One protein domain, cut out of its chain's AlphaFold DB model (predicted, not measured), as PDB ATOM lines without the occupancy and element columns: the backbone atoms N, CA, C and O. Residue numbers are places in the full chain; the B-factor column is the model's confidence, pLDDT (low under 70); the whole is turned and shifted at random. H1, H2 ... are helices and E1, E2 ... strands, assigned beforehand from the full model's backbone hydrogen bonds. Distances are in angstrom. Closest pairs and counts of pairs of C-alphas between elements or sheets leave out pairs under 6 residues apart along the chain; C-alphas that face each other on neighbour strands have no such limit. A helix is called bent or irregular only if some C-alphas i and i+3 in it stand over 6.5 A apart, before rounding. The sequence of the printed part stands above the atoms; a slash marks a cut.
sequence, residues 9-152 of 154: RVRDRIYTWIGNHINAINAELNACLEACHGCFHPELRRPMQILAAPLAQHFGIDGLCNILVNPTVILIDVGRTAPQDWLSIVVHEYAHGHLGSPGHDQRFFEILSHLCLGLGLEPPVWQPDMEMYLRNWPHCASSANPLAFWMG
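This is residues 9 to 152 of the 154 residues of an uncharacterized protein of Cyanobacteria bacterium UBA11370 (UniProt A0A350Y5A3). A small three-stranded sheet has two helices, H1b and H2, packed over one face, each running along the strands beneath it but steeply tilted to the other, while its other face bears no named helix. H2 lies near the middle of the domain, H3 folds back on it as a helical hairpin, and H1a, the first arm of bent H1, reaches beyond the sheet. From little H4 a long link returns along the domain to little H5 beside H1a. The 144 printed residues hold five named helices and three named strands, in the order H1 E1 E2 E3 H2 H3 H4 H5; the mixed sheet runs E1 E3 E2 and the class is mostly helix. The whole is compact, with a radius of gyration of the C-alphas of 15.2 A and spans of 47 by 33 by 28 A.

Start with H1, residues 9 to 38, assigned as one helix by its hydrogen bonds but bent: C-alphas 20 and 23 are 7.8 A apart, and its arms H1a, residues 9 to 20, and H1b, residues 23 to 38, stand at a steep tilt of 58 degrees. Next come E1, residues 48 to 52, E2, residues 63 to 66, and E3, residues 72 to 76. E1 and E3 are parallel, with N 49 and O 72 2.8 A apart, within hydrogen-bond range. E2 and E3 are an antiparallel hairpin, with N 64 and O 75 2.8 A apart, also within range. H1b is on the sheet over E1, at a height of 7.7 A; their closest C-alphas, of Asn 26 and Leu 51, are 5.7 A apart. On the same face, H2, residues 83 to 99, is over E3 and E2 at a height of 8.3 A; C-alphas 65 and 93, the closest of E2 and H2, are 5.4 A apart. H1b touches H2 with residues 29 to 36 alone, at a steep tilt of 52 degrees, the same way; the closest C-alphas, of Cys 32 and Leu 87, are 5.7 A apart. H3, residues 106 to 119, touches H2 in a helical hairpin, at a steep tilt of 41 degrees, opposite ways; the closest C-alphas, of Ala 95 and Leu 112, are 5.7 A apart. H4, residues 130 to 134, is close to H3 but not clearly touching, the closest C-alphas, 109 and 134, being 7.4 A apart. H5, residues 147 to 150, only just touches H1a, with 3 pairs of C-alphas within 8 A; the closest, of Ile 14 and Trp 150, are 5.3 A apart. In H1a, H1b, H3 and H4 every O i to N i+4 pair is within hydrogen-bond range, in H2 10 of 13 are, and H5 is too short for such a pair.

Find C-alpha 9 at (43.390, 45.101, 35.397); H1a runs 16.7 A from there, and H1b 22.0 A to C-alpha 38. E1 spans 13.7 A, E2 10.0 A and E3 13.3 A. Look for C-alpha 83 at (30.692, 33.992, 15.712), where H2 begins its 25.4 A; it is irregular, with C-alphas 84 and 87 7.2 A apart. H3 spans 19.8 A, H4 5.9 A and H5 5.3 A, ending at C-alpha 150, (35.899, 40.993, 25.847).

The C-alphas of Arg 9 and Pro 128 are the two farthest apart, 48.0 A, while those of Arg 9 and Gly 152 are 13.3 A apart. The printed part has no cut, and the link from H4 to H5, residues 135 to 146, is long. The mean pLDDT of the printed part is 94.1, and no printed residue is under 70.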
ATOM      1  N   ARG A   9      42.572  45.756  36.432       85.75
ATOM      2  CA  ARG A   9      43.390  45.101  35.397       85.75
ATOM      3  C   ARG A   9      42.531  44.424  34.338       85.75
ATOM      4  O   ARG A   9      42.886  44.425  33.163       85.75
ATOM      5  N   VAL A  10      41.417  43.827  34.757       86.94
ATOM      6  CA  VAL A  10      40.480  43.190  33.829       86.94
ATOM      7  C   VAL A  10      39.749  44.254  33.016       86.94
ATOM      8  O   VAL A  10      39.657  44.123  31.800       86.94
ATOM      9  N   ARG A  11      39.318  45.346  33.655       89.12
ATOM     10  CA  ARG A  11      38.712  46.490  32.965       89.12
ATOM     11  C   ARG A  11      39.630  47.093  31.903       89.12
ATOM     12  O   ARG A  11      39.201  47.254  30.765       89.12
ATOM     13  N   ASP A  12      40.882  47.386  32.249       91.38
ATOM     14  CA  ASP A  12      41.847  47.983  31.316       91.38
ATOM     15  C   ASP A  12      42.092  47.065  30.113       91.38
ATOM     16  O   ASP A  12      42.162  47.518  28.966       91.38
ATOM     17  N   ARG A  13      42.149  45.751  30.362       92.44
ATOM     18  CA  ARG A  13      42.253  44.742  29.308       92.44
ATOM     19  C   ARG A  13      41.026  44.744  28.399       92.44
ATOM     20  O   ARG A  13      41.195  44.738  27.183       92.44
ATOM     21  N   ILE A  14      39.823  44.801  28.973       91.69
ATOM     22  CA  ILE A  14      38.571  44.859  28.211       91.69
ATOM     23  C   ILE A  14      38.516  46.106  27.338       91.69
ATOM     24  O   ILE A  14      38.244  46.014  26.145       91.69
ATOM     25  N   TYR A  15      38.818  47.276  27.896       92.56
ATOM     26  CA  TYR A  15      38.790  48.526  27.139       92.56
ATOM     27  C   TYR A  15      39.820  48.546  26.016       92.56
ATOM     28  O   TYR A  15      39.497  48.968  24.907       92.56
ATOM     29  N   THR A  16      41.027  48.041  26.272       95.00
ATOM     30  CA  THR A  16      42.055  47.905  25.233       95.00
ATOM     31  C   THR A  16      41.588  46.967  24.123       95.00
ATOM     32  O   THR A  16      41.725  47.281  22.943       95.00
ATOM     33  N   TRP A  17      41.002  45.822  24.486       95.12
ATOM     34  CA  TRP A  17      40.497  44.856  23.518       95.12
ATOM     35  C   TRP A  17      39.360  45.429  22.665       95.12
ATOM     36  O   TRP A  17      39.442  45.372  21.438       95.12
ATOM     37  N   ILE A  18      38.360  46.050  23.302       94.88
ATOM     38  CA  ILE A  18      37.255  46.747  22.630       94.88
ATOM     39  C   ILE A  18      37.809  47.818  21.691       94.88
ATOM     40  O   ILE A  18      37.476  47.813  20.511       94.88
ATOM     41  N   GLY A  19      38.695  48.695  22.173       96.00
ATOM     42  CA  GLY A  19      39.273  49.774  21.366       96.00
ATOM     43  C   GLY A  19      39.961  49.281  20.089       96.00
ATOM     44  O   GLY A  19      39.892  49.949  19.061       96.00
ATOM     45  N   ASN A  20      40.560  48.089  20.134       97.56
ATOM     46  CA  ASN A  20      41.264  47.499  18.997       97.56
ATOM     47  C   ASN A  20      40.354  46.725  18.023       97.56
ATOM     48  O   ASN A  20      40.711  46.608  16.854       97.56
ATOM     49  N   HIS A  21      39.201  46.199  18.467       97.12
ATOM     50  CA  HIS A  21      38.412  45.230  17.679       97.12
ATOM     51  C   HIS A  21      36.966  45.648  17.399       97.12
ATOM     52  O   HIS A  21      36.343  45.098  16.491       97.12
ATOM     53  N   ILE A  22      36.417  46.624  18.130       96.94
ATOM     54  CA  ILE A  22      34.981  46.930  18.090       96.94
ATOM     55  C   ILE A  22      34.481  47.316  16.696       96.94
ATOM     56  O   ILE A  22      33.369  46.962  16.326       96.94
ATOM     57  N   ASN A  23      35.307  47.987  15.890       98.19
ATOM     58  CA  ASN A  23      34.925  48.383  14.536       98.19
ATOM     59  C   ASN A  23      34.737  47.176  13.610       98.19
ATOM     60  O   ASN A  23      33.789  47.161  12.832       98.19
ATOM     61  N   ALA A  24      35.610  46.168  13.705       97.75
ATOM     62  CA  ALA A  24      35.503  44.953  12.899       97.75
ATOM     63  C   ALA A  24      34.271  44.138  13.311       97.75
ATOM     64  O   ALA A  24      33.450  43.793  12.469       97.75
ATOM     65  N   ILE A  25      34.079  43.953  14.619       97.50
ATOM     66  CA  ILE A  25      32.911  43.255  15.171       97.50
ATOM     67  C   ILE A  25      31.613  43.962  14.759       97.50
ATOM     68  O   ILE A  25      30.676  43.328  14.281       97.50
ATOM     69  N   ASN A  26      31.550  45.290  14.893       98.38
ATOM     70  CA  ASN A  26      30.377  46.053  14.475       98.38
ATOM     71  C   ASN A  26      30.156  45.989  12.960       98.38
ATOM     72  O   ASN A  26      29.011  46.055  12.528       98.38
ATOM     73  N   ALA A  27      31.204  45.867  12.142       98.44
ATOM     74  CA  ALA A  27      31.043  45.668  10.704       98.44
ATOM     75  C   ALA A  27      30.398  44.306  10.392       98.44
ATOM     76  O   ALA A  27      29.496  44.246   9.559       98.44
ATOM     77  N   GLU A  28      30.789  43.242  11.099       98.31
ATOM     78  CA  GLU A  28      30.169  41.915  10.974       98.31
ATOM     79  C   GLU A  28      28.700  41.924  11.423       98.31
ATOM     80  O   GLU A  28      27.826  41.467  10.689       98.31
ATOM     81  N   LEU A  29      28.395  42.539  12.571       98.56
ATOM     82  CA  LEU A  29      27.009  42.696  13.023       98.56
ATOM     83  C   LEU A  29      26.166  43.537  12.056       98.56
ATOM     84  O   LEU A  29      25.005  43.208  11.815       98.56
ATOM     85  N   ASN A  30      26.735  44.597  11.474       98.62
ATOM     86  CA  ASN A  30      26.047  45.379  10.447       98.62
ATOM     87  C   ASN A  30      25.774  44.543   9.194       98.62
ATOM     88  O   ASN A  30      24.703  44.677   8.616       98.62
ATOM     89  N   ALA A  31      26.675  43.642   8.795       98.56
ATOM     90  CA  ALA A  31      26.398  42.722   7.695       98.56
ATOM     91  C   ALA A  31      25.204  41.800   8.008       98.56
ATOM     92  O   ALA A  31      24.355  41.594   7.140       98.56
ATOM     93  N   CYS A  32      25.077  41.306   9.248       98.50
ATOM     94  CA  CYS A  32      23.890  40.563   9.687       98.50
ATOM     95  C   CYS A  32      22.618  41.429   9.649       98.50
ATOM     96  O   CYS A  32      21.589  40.980   9.147       98.50
ATOM     97  N   LEU A  33      22.683  42.674  10.134       98.62
ATOM     98  CA  LEU A  33      21.556  43.613  10.095       98.62
ATOM     99  C   LEU A  33      21.104  43.904   8.655       98.62
ATOM    100  O   LEU A  33      19.910  43.855   8.358       98.62
ATOM    101  N   GLU A  34      22.047  44.159   7.750       98.56
ATOM    102  CA  GLU A  34      21.757  44.392   6.335       98.56
ATOM    103  C   GLU A  34      21.175  43.148   5.654       98.56
ATOM    104  O   GLU A  34      20.268  43.268   4.827       98.56
ATOM    105  N   ALA A  35      21.616  41.945   6.038       98.50
ATOM    106  CA  ALA A  35      21.002  40.706   5.573       98.50
ATOM    107  C   ALA A  35      19.525  40.621   6.006       98.50
ATOM    108  O   ALA A  35      18.658  40.372   5.166       98.50
ATOM    109  N   CYS A  36      19.213  40.930   7.271       98.62
ATOM    110  CA  CYS A  36      17.831  41.010   7.757       98.62
ATOM    111  C   CYS A  36      17.009  42.072   7.006       98.62
ATOM    112  O   CYS A  36      15.863  41.820   6.631       98.62
ATOM    113  N   HIS A  37      17.581  43.248   6.730       98.38
ATOM    114  CA  HIS A  37      16.947  44.260   5.879       98.38
ATOM    115  C   HIS A  37      16.681  43.746   4.459       98.38
ATOM    116  O   HIS A  37      15.634  44.055   3.881       98.38
ATOM    117  N   GLY A  38      17.591  42.937   3.915       98.19
ATOM    118  CA  GLY A  38      17.468  42.281   2.615       98.19
ATOM    119  C   GLY A  38      16.228  41.395   2.480       98.19
ATOM    120  O   GLY A  38      15.704  41.266   1.375       98.19
ATOM    121  N   CYS A  39      15.691  40.867   3.585       98.19
ATOM    122  CA  CYS A  39      14.461  40.071   3.587       98.19
ATOM    123  C   CYS A  39      13.185  40.895   3.357       98.19
ATOM    124  O   CYS A  39      12.125  40.317   3.120       98.19
ATOM    125  N   PHE A  40      13.246  42.228   3.432       97.69
ATOM    126  CA  PHE A  40      12.077  43.100   3.316       97.69
ATOM    127  C   PHE A  40      12.225  44.109   2.177       97.69
ATOM    128  O   PHE A  40      13.319  44.610   1.882       97.69
ATOM    129  N   HIS A  41      11.088  44.459   1.568       97.31
ATOM    130  CA  HIS A  41      11.009  45.570   0.623       97.31
ATOM    131  C   HIS A  41      11.510  46.864   1.293       97.31
ATOM    132  O   HIS A  41      11.183  47.073   2.463       97.31
ATOM    133  N   PRO A  42      12.259  47.745   0.598       96.00
ATOM    134  CA  PRO A  42      12.823  48.960   1.193       96.00
ATOM    135  C   PRO A  42      11.830  49.816   1.990       96.00
ATOM    136  O   PRO A  42      12.181  50.321   3.047       96.00
ATOM    137  N   GLU A  43      10.580  49.915   1.534       95.81
ATOM    138  CA  GLU A  43       9.518  50.687   2.205       95.81
ATOM    139  C   GLU A  43       9.020  50.067   3.523       95.81
ATOM    140  O   GLU A  43       8.437  50.762   4.348       95.81
ATOM    141  N   LEU A  44       9.244  48.766   3.730       94.81
ATOM    142  CA  LEU A  44       8.885  48.053   4.961       94.81
ATOM    143  C   LEU A  44      10.036  48.027   5.973       94.81
ATOM    144  O   LEU A  44       9.862  47.559   7.100       94.81
ATOM    145  N   ARG A  45      11.228  48.497   5.592       94.88
ATOM    146  CA  ARG A  45      12.387  48.526   6.485       94.88
ATOM    147  C   ARG A  45      12.208  49.634   7.509       94.88
ATOM    148  O   ARG A  45      11.872  50.767   7.178       94.88
ATOM    149  N   ARG A  46      12.483  49.304   8.767       94.50
ATOM    150  CA  ARG A  46      12.573  50.297   9.836       94.50
ATOM    151  C   ARG A  46      14.025  50.723  10.009       94.50
ATOM    152  O   ARG A  46      14.902  49.881   9.845       94.50
ATOM    153  N   PRO A  47      14.293  51.990  10.344       96.81
ATOM    154  CA  PRO A  47      15.647  52.431  10.638       96.81
ATOM    155  C   PRO A  47      16.141  51.745  11.918       96.81
ATOM    156  O   PRO A  47      15.517  51.857  12.976       96.81
ATOM    157  N   MET A  48      17.257  51.026  11.814       98.19
ATOM    158  CA  MET A  48      17.870  50.309  12.929       98.19
ATOM    159  C   MET A  48      19.373  50.576  12.977       98.19
ATOM    160  O   MET A  48      20.004  50.858  11.962       98.19
ATOM    161  N   GLN A  49      19.938  50.487  14.172       98.19
ATOM    162  CA  GLN A  49      21.374  50.467  14.414       98.19
ATOM    163  C   GLN A  49      21.710  49.231  15.231       98.19
ATOM    164  O   GLN A  49      20.955  48.869  16.132       98.19
ATOM    165  N   ILE A  50      22.852  48.615  14.943       98.56
ATOM    166  CA  ILE A  50      23.348  47.464  15.689       98.56
ATOM    167  C   ILE A  50      24.760  47.719  16.200       98.56
ATOM    168  O   ILE A  50      25.606  48.256  15.484       98.56
ATOM    169  N   LEU A  51      25.007  47.358  17.457       97.81
ATOM    170  CA  LEU A  51      26.300  47.524  18.110       97.81
ATOM    171  C   LEU A  51      26.609  46.317  18.990       97.81
ATOM    172  O   LEU A  51      25.739  45.792  19.684       97.81
ATOM    173  N   ALA A  52      27.874  45.918  19.015       96.75
ATOM    174  CA  ALA A  52      28.358  44.948  19.973       96.75
ATOM    175  C   ALA A  52      28.569  45.621  21.333       96.75
ATOM    176  O   ALA A  52      29.136  46.714  21.422       96.75
ATOM    177  N   ALA A  53      28.133  44.968  22.406       93.75
ATOM    178  CA  ALA A  53      28.335  45.463  23.758       93.75
ATOM    179  C   ALA A  53      28.387  44.309  24.768       93.75
ATOM    180  O   ALA A  53      27.521  43.439  24.723       93.75
ATOM    181  N   PRO A  54      29.325  44.316  25.733       91.25
ATOM    182  CA  PRO A  54      29.269  43.380  26.848       91.25
ATOM    183  C   PRO A  54      28.026  43.649  27.705       91.25
ATOM    184  O   PRO A  54      27.819  44.764  28.203       91.25
ATOM    185  N   LEU A  55      27.208  42.619  27.917       89.56
ATOM    186  CA  LEU A  55      26.014  42.675  28.752       89.56
ATOM    187  C   LEU A  55      26.279  41.947  30.070       89.56
ATOM    188  O   LEU A  55      26.850  40.858  30.107       89.56
ATOM    189  N   ALA A  56      25.854  42.542  31.185       85.56
ATOM    190  CA  ALA A  56      26.092  41.957  32.501       85.56
ATOM    191  C   ALA A  56      25.414  40.581  32.640       85.56
ATOM    192  O   ALA A  56      24.288  40.378  32.180       85.56
ATOM    193  N   GLN A  57      26.092  39.629  33.293       82.12
ATOM    194  CA  GLN A  57      25.623  38.240  33.396       82.12
ATOM    195  C   GLN A  57      24.228  38.123  34.012       82.12
ATOM    196  O   GLN A  57      23.408  37.354  33.517       82.12
ATOM    197  N   HIS A  58      23.938  38.947  35.020       84.44
ATOM    198  CA  HIS A  58      22.665  38.943  35.735       84.44
ATOM    199  C   HIS A  58      21.448  39.310  34.870       84.44
ATOM    200  O   HIS A  58      20.329  39.033  35.288       84.44
ATOM    201  N   PHE A  59      21.634  39.909  33.686       84.88
ATOM    202  CA  PHE A  59      20.513  40.161  32.775       84.88
ATOM    203  C   PHE A  59      20.019  38.893  32.074       84.88
ATOM    204  O   PHE A  59      18.862  38.858  31.677       84.88
ATOM    205  N   GLY A  60      20.860  37.860  31.933       85.38
ATOM    206  CA  GLY A  60      20.457  36.593  31.310       85.38
ATOM    207  C   GLY A  60      20.005  36.708  29.848       85.38
ATOM    208  O   GLY A  60      19.196  35.897  29.418       85.38
ATOM    209  N   ILE A  61      20.497  37.713  29.116       88.38
ATOM    210  CA  ILE A  61      20.178  37.969  27.704       88.38
ATOM    211  C   ILE A  61      21.457  38.030  26.866       88.38
ATOM    212  O   ILE A  61      22.501  38.471  27.362       88.38
ATOM    213  N   ASP A  62      21.343  37.623  25.604       91.44
ATOM    214  CA  ASP A  62      22.430  37.645  24.616       91.44
ATOM    215  C   ASP A  62      22.354  38.867  23.691       91.44
ATOM    216  O   ASP A  62      23.361  39.318  23.142       91.44
ATOM    217  N   GLY A  63      21.161  39.450  23.581       93.50
ATOM    218  CA  GLY A  63      20.878  40.666  22.843       93.50
ATOM    219  C   GLY A  63      19.847  41.535  23.559       93.50
ATOM    220  O   GLY A  63      19.248  41.143  24.561       93.50
ATOM    221  N   LEU A  64      19.697  42.763  23.076       94.44
ATOM    222  CA  LEU A  64      18.668  43.697  23.512       94.44
ATOM    223  C   LEU A  64      18.245  44.582  22.342       94.44
ATOM    224  O   LEU A  64      19.050  45.366  21.838       94.44
ATOM    225  N   CYS A  65      16.960  44.559  22.006       96.81
ATOM    226  CA  CYS A  65      16.341  45.502  21.085       96.81
ATOM    227  C   CYS A  65      15.616  46.640  21.826       96.81
ATOM    228  O   CYS A  65      14.564  46.456  22.444       96.81
ATOM    229  N   ASN A  66      16.154  47.859  21.746       96.62
ATOM    230  CA  ASN A  66      15.506  49.065  22.248       96.62
ATOM    231  C   ASN A  66      14.616  49.698  21.168       96.62
ATOM    232  O   ASN A  66      15.044  50.566  20.406       96.62
ATOM    233  N   ILE A  67      13.352  49.280  21.151       96.12
ATOM    234  CA  ILE A  67      12.305  49.769  20.238       96.12
ATOM    235  C   ILE A  67      11.761  51.166  20.589       96.12
ATOM    236  O   ILE A  67      10.908  51.688  19.876       96.12
ATOM    237  N   LEU A  68      12.199  51.763  21.704       96.31
ATOM    238  CA  LEU A  68      11.690  53.051  22.194       96.31
ATOM    239  C   LEU A  68      12.448  54.259  21.621       96.31
ATOM    240  O   LEU A  68      12.108  55.401  21.927       96.31
ATOM    241  N   VAL A  69      13.484  54.019  20.816       95.94
ATOM    242  CA  VAL A  69      14.323  55.047  20.185       95.94
ATOM    243  C   VAL A  69      14.234  54.959  18.662       95.94
ATOM    244  O   VAL A  69      13.859  53.925  18.115       95.94
ATOM    245  N   ASN A  70      14.559  56.056  17.974       94.38
ATOM    246  CA  ASN A  70      14.603  56.119  16.515       94.38
ATOM    247  C   ASN A  70      15.958  56.700  16.058       94.38
ATOM    248  O   ASN A  70      16.217  57.871  16.356       94.38
ATOM    249  N   PRO A  71      16.811  55.935  15.351       96.00
ATOM    250  CA  PRO A  71      16.612  54.537  14.934       96.00
ATOM    251  C   PRO A  71      16.485  53.575  16.124       96.00
ATOM    252  O   PRO A  71      17.034  53.851  17.190       96.00
ATOM    253  N   THR A  72      15.788  52.448  15.933       97.88
ATOM    254  CA  THR A  72      15.775  51.340  16.906       97.88
ATOM    255  C   THR A  72      17.210  50.873  17.130       97.88
ATOM    256  O   THR A  72      17.957  50.714  16.165       97.88
ATOM    257  N   VAL A  73      17.611  50.630  18.377       98.19
ATOM    258  CA  VAL A  73      18.984  50.195  18.693       98.19
ATOM    259  C   VAL A  73      18.986  48.742  19.140       98.19
ATOM    260  O   VAL A  73      18.328  48.402  20.118       98.19
ATOM    261  N   ILE A  74      19.767  47.911  18.461       98.25
ATOM    262  CA  ILE A  74      20.051  46.524  18.819       98.25
ATOM    263  C   ILE A  74      21.453  46.465  19.433       98.25
ATOM    264  O   ILE A  74      22.428  46.923  18.836       98.25
ATOM    265  N   LEU A  75      21.561  45.897  20.630       97.56
ATOM    266  CA  LEU A  75      22.832  45.607  21.285       97.56
ATOM    267  C   LEU A  75      23.027  44.098  21.344       97.56
ATOM    268  O   LEU A  75      22.148  43.412  21.850       97.56
ATOM    269  N   ILE A  76      24.166  43.596  20.873       96.62
ATOM    270  CA  ILE A  76      24.499  42.165  20.908       96.62
ATOM    271  C   ILE A  76      25.726  41.944  21.787       96.62
ATOM    272  O   ILE A  76      26.772  42.561  21.575       96.62
ATOM    273  N   ASP A  77      25.633  41.027  22.744       94.75
ATOM    274  CA  ASP A  77      26.806  40.534  23.458       94.75
ATOM    275  C   ASP A  77      27.443  39.391  22.674       94.75
ATOM    276  O   ASP A  77      27.199  38.209  22.911       94.75
ATOM    277  N   VAL A  78      28.301  39.764  21.732       94.06
ATOM    278  CA  VAL A  78      28.996  38.822  20.846       94.06
ATOM    279  C   VAL A  78      29.904  37.829  21.578       94.06
ATOM    280  O   VAL A  78      30.336  36.851  20.981       94.06
ATOM    281  N   GLY A  79      30.200  38.060  22.863       92.69
ATOM    282  CA  GLY A  79      30.953  37.115  23.681       92.69
ATOM    283  C   GLY A  79      30.119  35.945  24.190       92.69
ATOM    284  O   GLY A  79      30.677  34.923  24.598       92.69
ATOM    285  N   ARG A  80      28.789  36.077  24.183       90.88
ATOM    286  CA  ARG A  80      27.866  35.061  24.702       90.88
ATOM    287  C   ARG A  80      27.583  33.940  23.738       90.88
ATOM    288  O   ARG A  80      27.110  32.906  24.186       90.88
ATOM    289  N   THR A  81      27.913  34.101  22.470       89.62
ATOM    290  CA  THR A  81      27.739  33.067  21.457       89.62
ATOM    291  C   THR A  81      28.941  33.021  20.538       89.62
ATOM    292  O   THR A  81      29.763  33.938  20.497       89.62
ATOM    293  N   ALA A  82      29.084  31.910  19.829       89.00
ATOM    294  CA  ALA A  82      30.147  31.776  18.851       89.00
ATOM    295  C   ALA A  82      29.856  32.644  17.607       89.00
ATOM    296  O   ALA A  82      28.685  32.843  17.279       89.00
ATOM    297  N   PRO A  83      30.884  33.124  16.878       90.62
ATOM    298  CA  PRO A  83      30.692  33.992  15.712       90.62
ATOM    299  C   PRO A  83      29.729  33.448  14.654       90.62
ATOM    300  O   PRO A  83      28.941  34.201  14.087       90.62
ATOM    301  N   GLN A  84      29.724  32.130  14.428       91.19
ATOM    302  CA  GLN A  84      28.799  31.495  13.485       91.19
ATOM    303  C   GLN A  84      27.317  31.620  13.877       91.19
ATOM    304  O   GLN A  84      26.454  31.510  13.010       91.19
ATOM    305  N   ASP A  85      27.024  31.877  15.152       93.00
ATOM    306  CA  ASP A  85      25.665  31.980  15.685       93.00
ATOM    307  C   ASP A  85      25.206  33.438  15.854       93.00
ATOM    308  O   ASP A  85      24.070  33.684  16.265       93.00
ATOM    309  N   TRP A  86      26.050  34.433  15.544       95.81
ATOM    310  CA  TRP A  86      25.678  35.845  15.693       95.81
ATOM    311  C   TRP A  86      24.439  36.198  14.872       95.81
ATOM    312  O   TRP A  86      23.565  36.910  15.367       95.81
ATOM    313  N   LEU A  87      24.311  35.645  13.661       97.38
ATOM    314  CA  LEU A  87      23.134  35.867  12.824       97.38
ATOM    315  C   LEU A  87      21.841  35.434  13.528       97.38
ATOM    316  O   LEU A  87      20.848  36.147  13.429       97.38
ATOM    317  N   SER A  88      21.855  34.326  14.275       96.62
ATOM    318  CA  SER A  88      20.680  33.840  15.010       96.62
ATOM    319  C   SER A  88      20.169  34.879  16.009       96.62
ATOM    320  O   SER A  88      18.982  35.202  16.003       96.62
ATOM    321  N   ILE A  89      21.060  35.472  16.813       96.12
ATOM    322  CA  ILE A  89      20.659  36.508  17.780       96.12
ATOM    323  C   ILE A  89      20.200  37.771  17.046       96.12
ATOM    324  O   ILE A  89      19.176  38.355  17.395       96.12
ATOM    325  N   VAL A  90      20.926  38.190  16.003       98.19
ATOM    326  CA  VAL A  90      20.555  39.384  15.232       98.19
ATOM    327  C   VAL A  90      19.169  39.231  14.615       98.19
ATOM    328  O   VAL A  90      18.387  40.173  14.660       98.19
ATOM    329  N   VAL A  91      18.835  38.054  14.087       98.31
ATOM    330  CA  VAL A  91      17.510  37.750  13.533       98.31
ATOM    331  C   VAL A  91      16.415  37.876  14.590       98.31
ATOM    332  O   VAL A  91      15.380  38.489  14.316       98.31
ATOM    333  N   HIS A  92      16.655  37.367  15.798       97.81
ATOM    334  CA  HIS A  92      15.716  37.475  16.913       97.81
ATOM    335  C   HIS A  92      15.461  38.941  17.305       97.81
ATOM    336  O   HIS A  92      14.323  39.417  17.288       97.81
ATOM    337  N   GLU A  93      16.520  39.705  17.574       97.88
ATOM    338  CA  GLU A  93      16.397  41.111  17.983       97.88
ATOM    339  C   GLU A  93      15.864  42.008  16.855       97.88
ATOM    340  O   GLU A  93      15.107  42.959  17.088       97.88
ATOM    341  N   TYR A  94      16.209  41.691  15.604       98.50
ATOM    342  CA  TYR A  94      15.662  42.366  14.435       98.50
ATOM    343  C   TYR A  94      14.156  42.141  14.321       98.50
ATOM    344  O   TYR A  94      13.436  43.085  13.997       98.50
ATOM    345  N   ALA A  95      13.649  40.937  14.606       98.25
ATOM    346  CA  ALA A  95      12.215  40.664  14.579       98.25
ATOM    347  C   ALA A  95      11.455  41.569  15.567       98.25
ATOM    348  O   ALA A  95      10.452  42.183  15.185       98.25
ATOM    349  N   HIS A  96      11.983  41.766  16.784       97.81
ATOM    350  CA  HIS A  96      11.448  42.751  17.733       97.81
ATOM    351  C   HIS A  96      11.481  44.172  17.169       97.81
ATOM    352  O   HIS A  96      10.482  44.894  17.246       97.81
ATOM    353  N   GLY A  97      12.602  44.571  16.561       97.62
ATOM    354  CA  GLY A  97      12.771  45.902  15.976       97.62
ATOM    355  C   GLY A  97      11.813  46.169  14.817       97.62
ATOM    356  O   GLY A  97      11.208  47.242  14.733       97.62
ATOM    357  N   HIS A  98      11.637  45.180  13.941       97.62
ATOM    358  CA  HIS A  98      10.767  45.247  12.773       97.62
ATOM    359  C   HIS A  98       9.294  45.284  13.177       97.62
ATOM    360  O   HIS A  98       8.521  46.056  12.615       97.62
ATOM    361  N   LEU A  99       8.902  44.500  14.183       96.69
ATOM    362  CA  LEU A  99       7.548  44.529  14.723       96.69
ATOM    363  C   LEU A  99       7.293  45.824  15.518       96.69
ATOM    364  O   LEU A  99       6.224  46.431  15.417       96.69
ATOM    365  N   GLY A 100       8.300  46.309  16.248       96.12
ATOM    366  CA  GLY A 100       8.183  47.385  17.239       96.12
ATOM    367  C   GLY A 100       7.427  46.937  18.481       96.12
ATOM    368  O   GLY A 100       6.620  47.694  19.012       96.12
ATOM    369  N   SER A 101       7.634  45.687  18.893       94.56
ATOM    370  CA  SER A 101       6.975  45.079  20.048       94.56
ATOM    371  C   SER A 101       7.937  44.120  20.754       94.56
ATOM    372  O   SER A 101       8.651  43.386  20.067       94.56
ATOM    373  N   PRO A 102       7.949  44.086  22.100       92.44
ATOM    374  CA  PRO A 102       8.841  43.220  22.869       92.44
ATOM    375  C   PRO A 102       8.299  41.794  23.080       92.44
ATOM    376  O   PRO A 102       8.996  40.970  23.654       92.44
ATOM    377  N   GLY A 103       7.047  41.510  22.705       92.94
ATOM    378  CA  GLY A 103       6.420  40.197  22.928       92.94
ATOM    379  C   GLY A 103       6.670  39.200  21.796       92.94
ATOM    380  O   GLY A 103       6.915  39.610  20.659       92.94
ATOM    381  N   HIS A 104       6.519  37.907  22.087       95.31
ATOM    382  CA  HIS A 104       6.691  36.806  21.136       95.31
ATOM    383  C   HIS A 104       5.332  36.234  20.701       95.31
ATOM    384  O   HIS A 104       5.072  35.029  20.752       95.31
ATOM    385  N   ASP A 105       4.429  37.128  20.289       93.00
ATOM    386  CA  ASP A 105       3.106  36.750  19.799       93.00
ATOM    387  C   ASP A 105       3.157  36.157  18.375       93.00
ATOM    388  O   ASP A 105       4.216  35.985  17.766       93.00
ATOM    389  N   GLN A 106       1.987  35.854  17.807       94.31
ATOM    390  CA  GLN A 106       1.881  35.324  16.446       94.31
ATOM    391  C   GLN A 106       2.559  36.220  15.391       94.31
ATOM    392  O   GLN A 106       3.130  35.705  14.433       94.31
ATOM    393  N   ARG A 107       2.548  37.548  15.555       95.75
ATOM    394  CA  ARG A 107       3.187  38.461  14.595       95.75
ATOM    395  C   ARG A 107       4.701  38.346  14.677       95.75
ATOM    396  O   ARG A 107       5.371  38.382  13.649       95.75
ATOM    397  N   PHE A 108       5.241  38.181  15.884       97.31
ATOM    398  CA  PHE A 108       6.662  37.894  16.057       97.31
ATOM    399  C   PHE A 108       7.034  36.566  15.391       97.31
ATOM    400  O   PHE A 108       8.001  36.528  14.636       97.31
ATOM    401  N   PHE A 109       6.234  35.512  15.585       97.06
ATOM    402  CA  PHE A 109       6.428  34.225  14.908       97.06
ATOM    403  C   PHE A 109       6.476  34.368  13.381       97.06
ATOM    404  O   PHE A 109       7.372  33.819  12.744       97.06
ATOM    405  N   GLU A 110       5.537  35.107  12.791       96.94
ATOM    406  CA  GLU A 110       5.456  35.310  11.340       96.94
ATOM    407  C   GLU A 110       6.696  36.040  10.801       96.94
ATOM    408  O   GLU A 110       7.311  35.588   9.832       96.94
ATOM    409  N   ILE A 111       7.111  37.125  11.465       97.56
ATOM    410  CA  ILE A 111       8.311  37.886  11.095       97.56
ATOM    411  C   ILE A 111       9.580  37.049  11.272       97.56
ATOM    412  O   ILE A 111      10.427  37.032  10.378       97.56
ATOM    413  N   LEU A 112       9.708  36.334  12.390       98.06
ATOM    414  CA  LEU A 112      10.868  35.492  12.669       98.06
ATOM    415  C   LEU A 112      10.970  34.339  11.667       98.06
ATOM    416  O   LEU A 112      12.049  34.067  11.152       98.06
ATOM    417  N   SER A 113       9.846  33.704  11.333       97.94
ATOM    418  CA  SER A 113       9.792  32.632  10.334       97.94
ATOM    419  C   SER A 113      10.206  33.125   8.954       97.94
ATOM    420  O   SER A 113      10.992  32.465   8.276       97.94
ATOM    421  N   HIS A 114       9.715  34.300   8.548       98.19
ATOM    422  CA  HIS A 114      10.097  34.938   7.289       98.19
ATOM    423  C   HIS A 114      11.602  35.224   7.228       98.19
ATOM    424  O   HIS A 114      12.255  34.882   6.242       98.19
ATOM    425  N   LEU A 115      12.160  35.797   8.298       98.44
ATOM    426  CA  LEU A 115      13.597  36.047   8.423       98.44
ATOM    427  C   LEU A 115      14.408  34.752   8.347       98.44
ATOM    428  O   LEU A 115      15.338  34.676   7.549       98.44
ATOM    429  N   CYS A 116      14.041  33.728   9.123       98.19
ATOM    430  CA  CYS A 116      14.740  32.446   9.112       98.19
ATOM    431  C   CYS A 116      14.778  31.840   7.707       98.19
ATOM    432  O   CYS A 116      15.854  31.515   7.210       98.19
ATOM    433  N   LEU A 117      13.627  31.770   7.031       97.81
ATOM    434  CA  LEU A 117      13.537  31.255   5.664       97.81
ATOM    435  C   LEU A 117      14.397  32.063   4.684       97.81
ATOM    436  O   LEU A 117      15.116  31.480   3.875       97.81
ATOM    437  N   GLY A 118      14.338  33.396   4.759       97.75
ATOM    438  CA  GLY A 118      15.093  34.285   3.876       97.75
ATOM    439  C   GLY A 118      16.610  34.230   4.084       97.75
ATOM    440  O   GLY A 118      17.361  34.493   3.148       97.75
ATOM    441  N   LEU A 119      17.053  33.872   5.290       97.88
ATOM    442  CA  LEU A 119      18.463  33.844   5.692       97.88
ATOM    443  C   LEU A 119      19.048  32.428   5.766       97.88
ATOM    444  O   LEU A 119      20.213  32.265   6.120       97.88
ATOM    445  N   GLY A 120      18.261  31.405   5.418       96.62
ATOM    446  CA  GLY A 120      18.696  30.006   5.433       96.62
ATOM    447  C   GLY A 120      18.825  29.394   6.831       96.62
ATOM    448  O   GLY A 120      19.509  28.383   6.983       96.62
ATOM    449  N   LEU A 121      18.181  29.984   7.842       96.69
ATOM    450  CA  LEU A 121      18.040  29.405   9.178       96.69
ATOM    451  C   LEU A 121      16.787  28.522   9.248       96.69
ATOM    452  O   LEU A 121      15.843  28.681   8.470       96.69
ATOM    453  N   GLU A 122      16.744  27.616  10.222       96.44
ATOM    454  CA  GLU A 122      15.545  26.818  10.475       96.44
ATOM    455  C   GLU A 122      14.406  27.721  11.002       96.44
ATOM    456  O   GLU A 122      14.592  28.448  11.991       96.44
ATOM    457  N   PRO A 123      13.227  27.744  10.351       96.50
ATOM    458  CA  PRO A 123      12.085  28.497  10.853       96.50
ATOM    459  C   PRO A 123      11.508  27.837  12.115       96.50
ATOM    460  O   PRO A 123      11.524  26.609  12.222       96.50
ATOM    461  N   PRO A 124      10.963  28.622  13.062       95.94
ATOM    462  CA  PRO A 124      10.297  28.065  14.233       95.94
ATOM    463  C   PRO A 124       9.064  27.251  13.822       95.94
ATOM    464  O   PRO A 124       8.376  27.567  12.848       95.94
ATOM    465  N   VAL A 125       8.744  26.224  14.607       93.94
ATOM    466  CA  VAL A 125       7.533  25.414  14.420       93.94
ATOM    467  C   VAL A 125       6.437  25.897  15.363       93.94
ATOM    468  O   VAL A 125       6.684  26.224  16.520       93.94
ATOM    469  N   TRP A 126       5.199  25.938  14.874       87.81
ATOM    470  CA  TRP A 126       4.064  26.300  15.714       87.81
ATOM    471  C   TRP A 126       3.793  25.233  16.782       87.81
ATOM    472  O   TRP A 126       3.592  24.061  16.455       87.81
ATOM    473  N   GLN A 127       3.717  25.639  18.050       88.69
ATOM    474  CA  GLN A 127       3.498  24.743  19.185       88.69
ATOM    475  C   GLN A 127       2.743  25.418  20.344       88.69
ATOM    476  O   GLN A 127       2.670  26.646  20.416       88.69
ATOM    477  N   PRO A 128       2.155  24.638  21.275       83.44
ATOM    478  CA  PRO A 128       1.658  25.186  22.533       83.44
ATOM    479  C   PRO A 128       2.795  25.901  23.285       83.44
ATOM    480  O   PRO A 128       3.904  25.379  23.338       83.44
ATOM    481  N   ASP A 129       2.510  27.069  23.871       88.62
ATOM    482  CA  ASP A 129       3.487  27.931  24.568       88.62
ATOM    483  C   ASP A 129       4.550  28.592  23.660       88.62
ATOM    484  O   ASP A 129       5.759  28.552  23.909       88.62
ATOM    485  N   MET A 130       4.075  29.233  22.583       89.75
ATOM    486  CA  MET A 130       4.914  29.973  21.629       89.75
ATOM    487  C   MET A 130       5.834  31.001  22.294       89.75
ATOM    488  O   MET A 130       6.973  31.147  21.868       89.75
ATOM    489  N   GLU A 131       5.370  31.691  23.339       90.12
ATOM    490  CA  GLU A 131       6.142  32.754  23.989       90.12
ATOM    491  C   GLU A 131       7.449  32.219  24.591       90.12
ATOM    492  O   GLU A 131       8.522  32.785  24.380       90.12
ATOM    493  N   MET A 132       7.380  31.100  25.320       90.31
ATOM    494  CA  MET A 132       8.565  30.485  25.918       90.31
ATOM    495  C   MET A 132       9.482  29.865  24.863       90.31
ATOM    496  O   MET A 132      10.704  29.941  24.982       90.31
ATOM    497  N   TYR A 133       8.893  29.268  23.829       92.06
ATOM    498  CA  TYR A 133       9.628  28.646  22.735       92.06
ATOM    499  C   TYR A 133      10.436  29.661  21.918       92.06
ATOM    500  O   TYR A 133      11.631  29.470  21.694       92.06
ATOM    501  N   LEU A 134       9.798  30.761  21.519       94.81
ATOM    502  CA  LEU A 134      10.395  31.774  20.651       94.81
ATOM    503  C   LEU A 134      11.476  32.593  21.342       94.81
ATOM    504  O   LEU A 134      12.381  33.062  20.662       94.81
ATOM    505  N   ARG A 135      11.431  32.704  22.677       91.62
ATOM    506  CA  ARG A 135      12.437  33.415  23.479       91.62
ATOM    507  C   ARG A 135      13.874  32.980  23.184       91.62
ATOM    508  O   ARG A 135      14.783  33.786  23.307       91.62
ATOM    509  N   ASN A 136      14.079  31.713  22.826       87.19
ATOM    510  CA  ASN A 136      15.405  31.151  22.556       87.19
ATOM    511  C   ASN A 136      15.570  30.715  21.089       87.19
ATOM    512  O   ASN A 136      16.446  29.897  20.791       87.19
ATOM    513  N   TRP A 137      14.691  31.183  20.195       93.50
ATOM    514  CA  TRP A 137      14.724  30.860  18.770       93.50
ATOM    515  C   TRP A 137      15.187  32.071  17.948       93.50
ATOM    516  O   TRP A 137      14.667  33.165  18.167       93.50
ATOM    517  N   PRO A 138      16.076  31.911  16.955       93.56
ATOM    518  CA  PRO A 138      16.762  30.681  16.565       93.56
ATOM    519  C   PRO A 138      17.782  30.246  17.616       93.56
ATOM    520  O   PRO A 138      18.349  31.068  18.334       93.56
ATOM    521  N   HIS A 139      18.018  28.939  17.707       88.12
ATOM    522  CA  HIS A 139      18.966  28.410  18.676       88.12
ATOM    523  C   HIS A 139      20.396  28.867  18.366       88.12
ATOM    524  O   HIS A 139      20.840  28.860  17.218       88.12
ATOM    525  N   CYS A 140      21.116  29.242  19.417       86.94
ATOM    526  CA  CYS A 140      22.533  29.575  19.383       86.94
ATOM    527  C   CYS A 140      23.239  28.900  20.562       86.94
ATOM    528  O   CYS A 140      22.634  28.654  21.611       86.94
ATOM    529  N   ALA A 141      24.515  28.561  20.393       85.31
ATOM    530  CA  ALA A 141      25.285  27.957  21.466       85.31
ATOM    531  C   ALA A 141      25.766  29.036  22.443       85.31
ATOM    532  O   ALA A 141      26.582  29.890  22.092       85.31
ATOM    533  N   SER A 142      25.303  28.968  23.692       84.50
ATOM    534  CA  SER A 142      25.791  29.857  24.746       84.50
ATOM    535  C   SER A 142      27.248  29.552  25.119       84.50
ATOM    536  O   SER A 142      27.651  28.402  25.311       84.50
ATOM    537  N   SER A 143      28.034  30.607  25.289       85.56
ATOM    538  CA  SER A 143      29.409  30.584  25.770       85.56
ATOM    539  C   SER A 143      29.439  30.453  27.290       85.56
ATOM    540  O   SER A 143      28.773  31.195  28.013       85.56
ATOM    541  N   ALA A 144      30.275  29.543  27.793       81.69
ATOM    542  CA  ALA A 144      30.463  29.341  29.229       81.69
ATOM    543  C   ALA A 144      31.173  30.522  29.918       81.69
ATOM    544  O   ALA A 144      31.041  30.695  31.130       81.69
ATOM    545  N   ASN A 145      31.936  31.330  29.171       85.12
ATOM    546  CA  ASN A 145      32.638  32.495  29.706       85.12
ATOM    547  C   ASN A 145      32.603  33.674  28.718       85.12
ATOM    548  O   ASN A 145      33.595  33.935  28.031       85.12
ATOM    549  N   PRO A 146      31.492  34.429  28.671       86.69
ATOM    550  CA  PRO A 146      31.354  35.555  27.752       86.69
ATOM    551  C   PRO A 146      32.386  36.661  27.970       86.69
ATOM    552  O   PRO A 146      32.854  37.293  27.025       86.69
ATOM    553  N   LEU A 147      32.800  36.869  29.225       88.25
ATOM    554  CA  LEU A 147      33.773  37.899  29.581       88.25
ATOM    555  C   LEU A 147      35.136  37.636  28.953       88.25
ATOM    556  O   LEU A 147      35.875  38.575  28.659       88.25
ATOM    557  N   ALA A 148      35.474  36.368  28.732       90.00
ATOM    558  CA  ALA A 148      36.720  36.031  28.087       90.00
ATOM    559  C   ALA A 148      36.809  36.702  26.697       90.00
ATOM    560  O   ALA A 148      37.924  37.053  26.297       90.00
ATOM    561  N   PHE A 149      35.670  36.922  25.999       91.94
ATOM    562  CA  PHE A 149      35.619  37.490  24.633       91.94
ATOM    563  C   PHE A 149      36.166  38.877  24.672       91.94
ATOM    564  O   PHE A 149      37.135  39.230  24.006       91.94
ATOM    565  N   TRP A 150      35.576  39.621  25.584       92.56
ATOM    566  CA  TRP A 150      35.899  40.993  25.847       92.56
ATOM    567  C   TRP A 150      37.302  41.158  26.428       92.56
ATOM    568  O   TRP A 150      37.845  42.247  26.349       92.56
ATOM    569  N   MET A 151      37.927  40.096  26.944       90.94
ATOM    570  CA  MET A 151      39.327  40.091  27.377       90.94
ATOM    571  C   MET A 151      40.319  39.624  26.288       90.94
ATOM    572  O   MET A 151      41.529  39.654  26.534       90.94
ATOM    573  N   GLY A 152      39.861  39.187  25.111       90.44
ATOM    574  CA  GLY A 152      40.730  38.700  24.034       90.44
ATOM    575  C   GLY A 152      41.406  37.358  24.335       90.44
ATOM    576  O   GLY A 152      42.587  37.186  24.049       90.44
TER     577      GLY A 152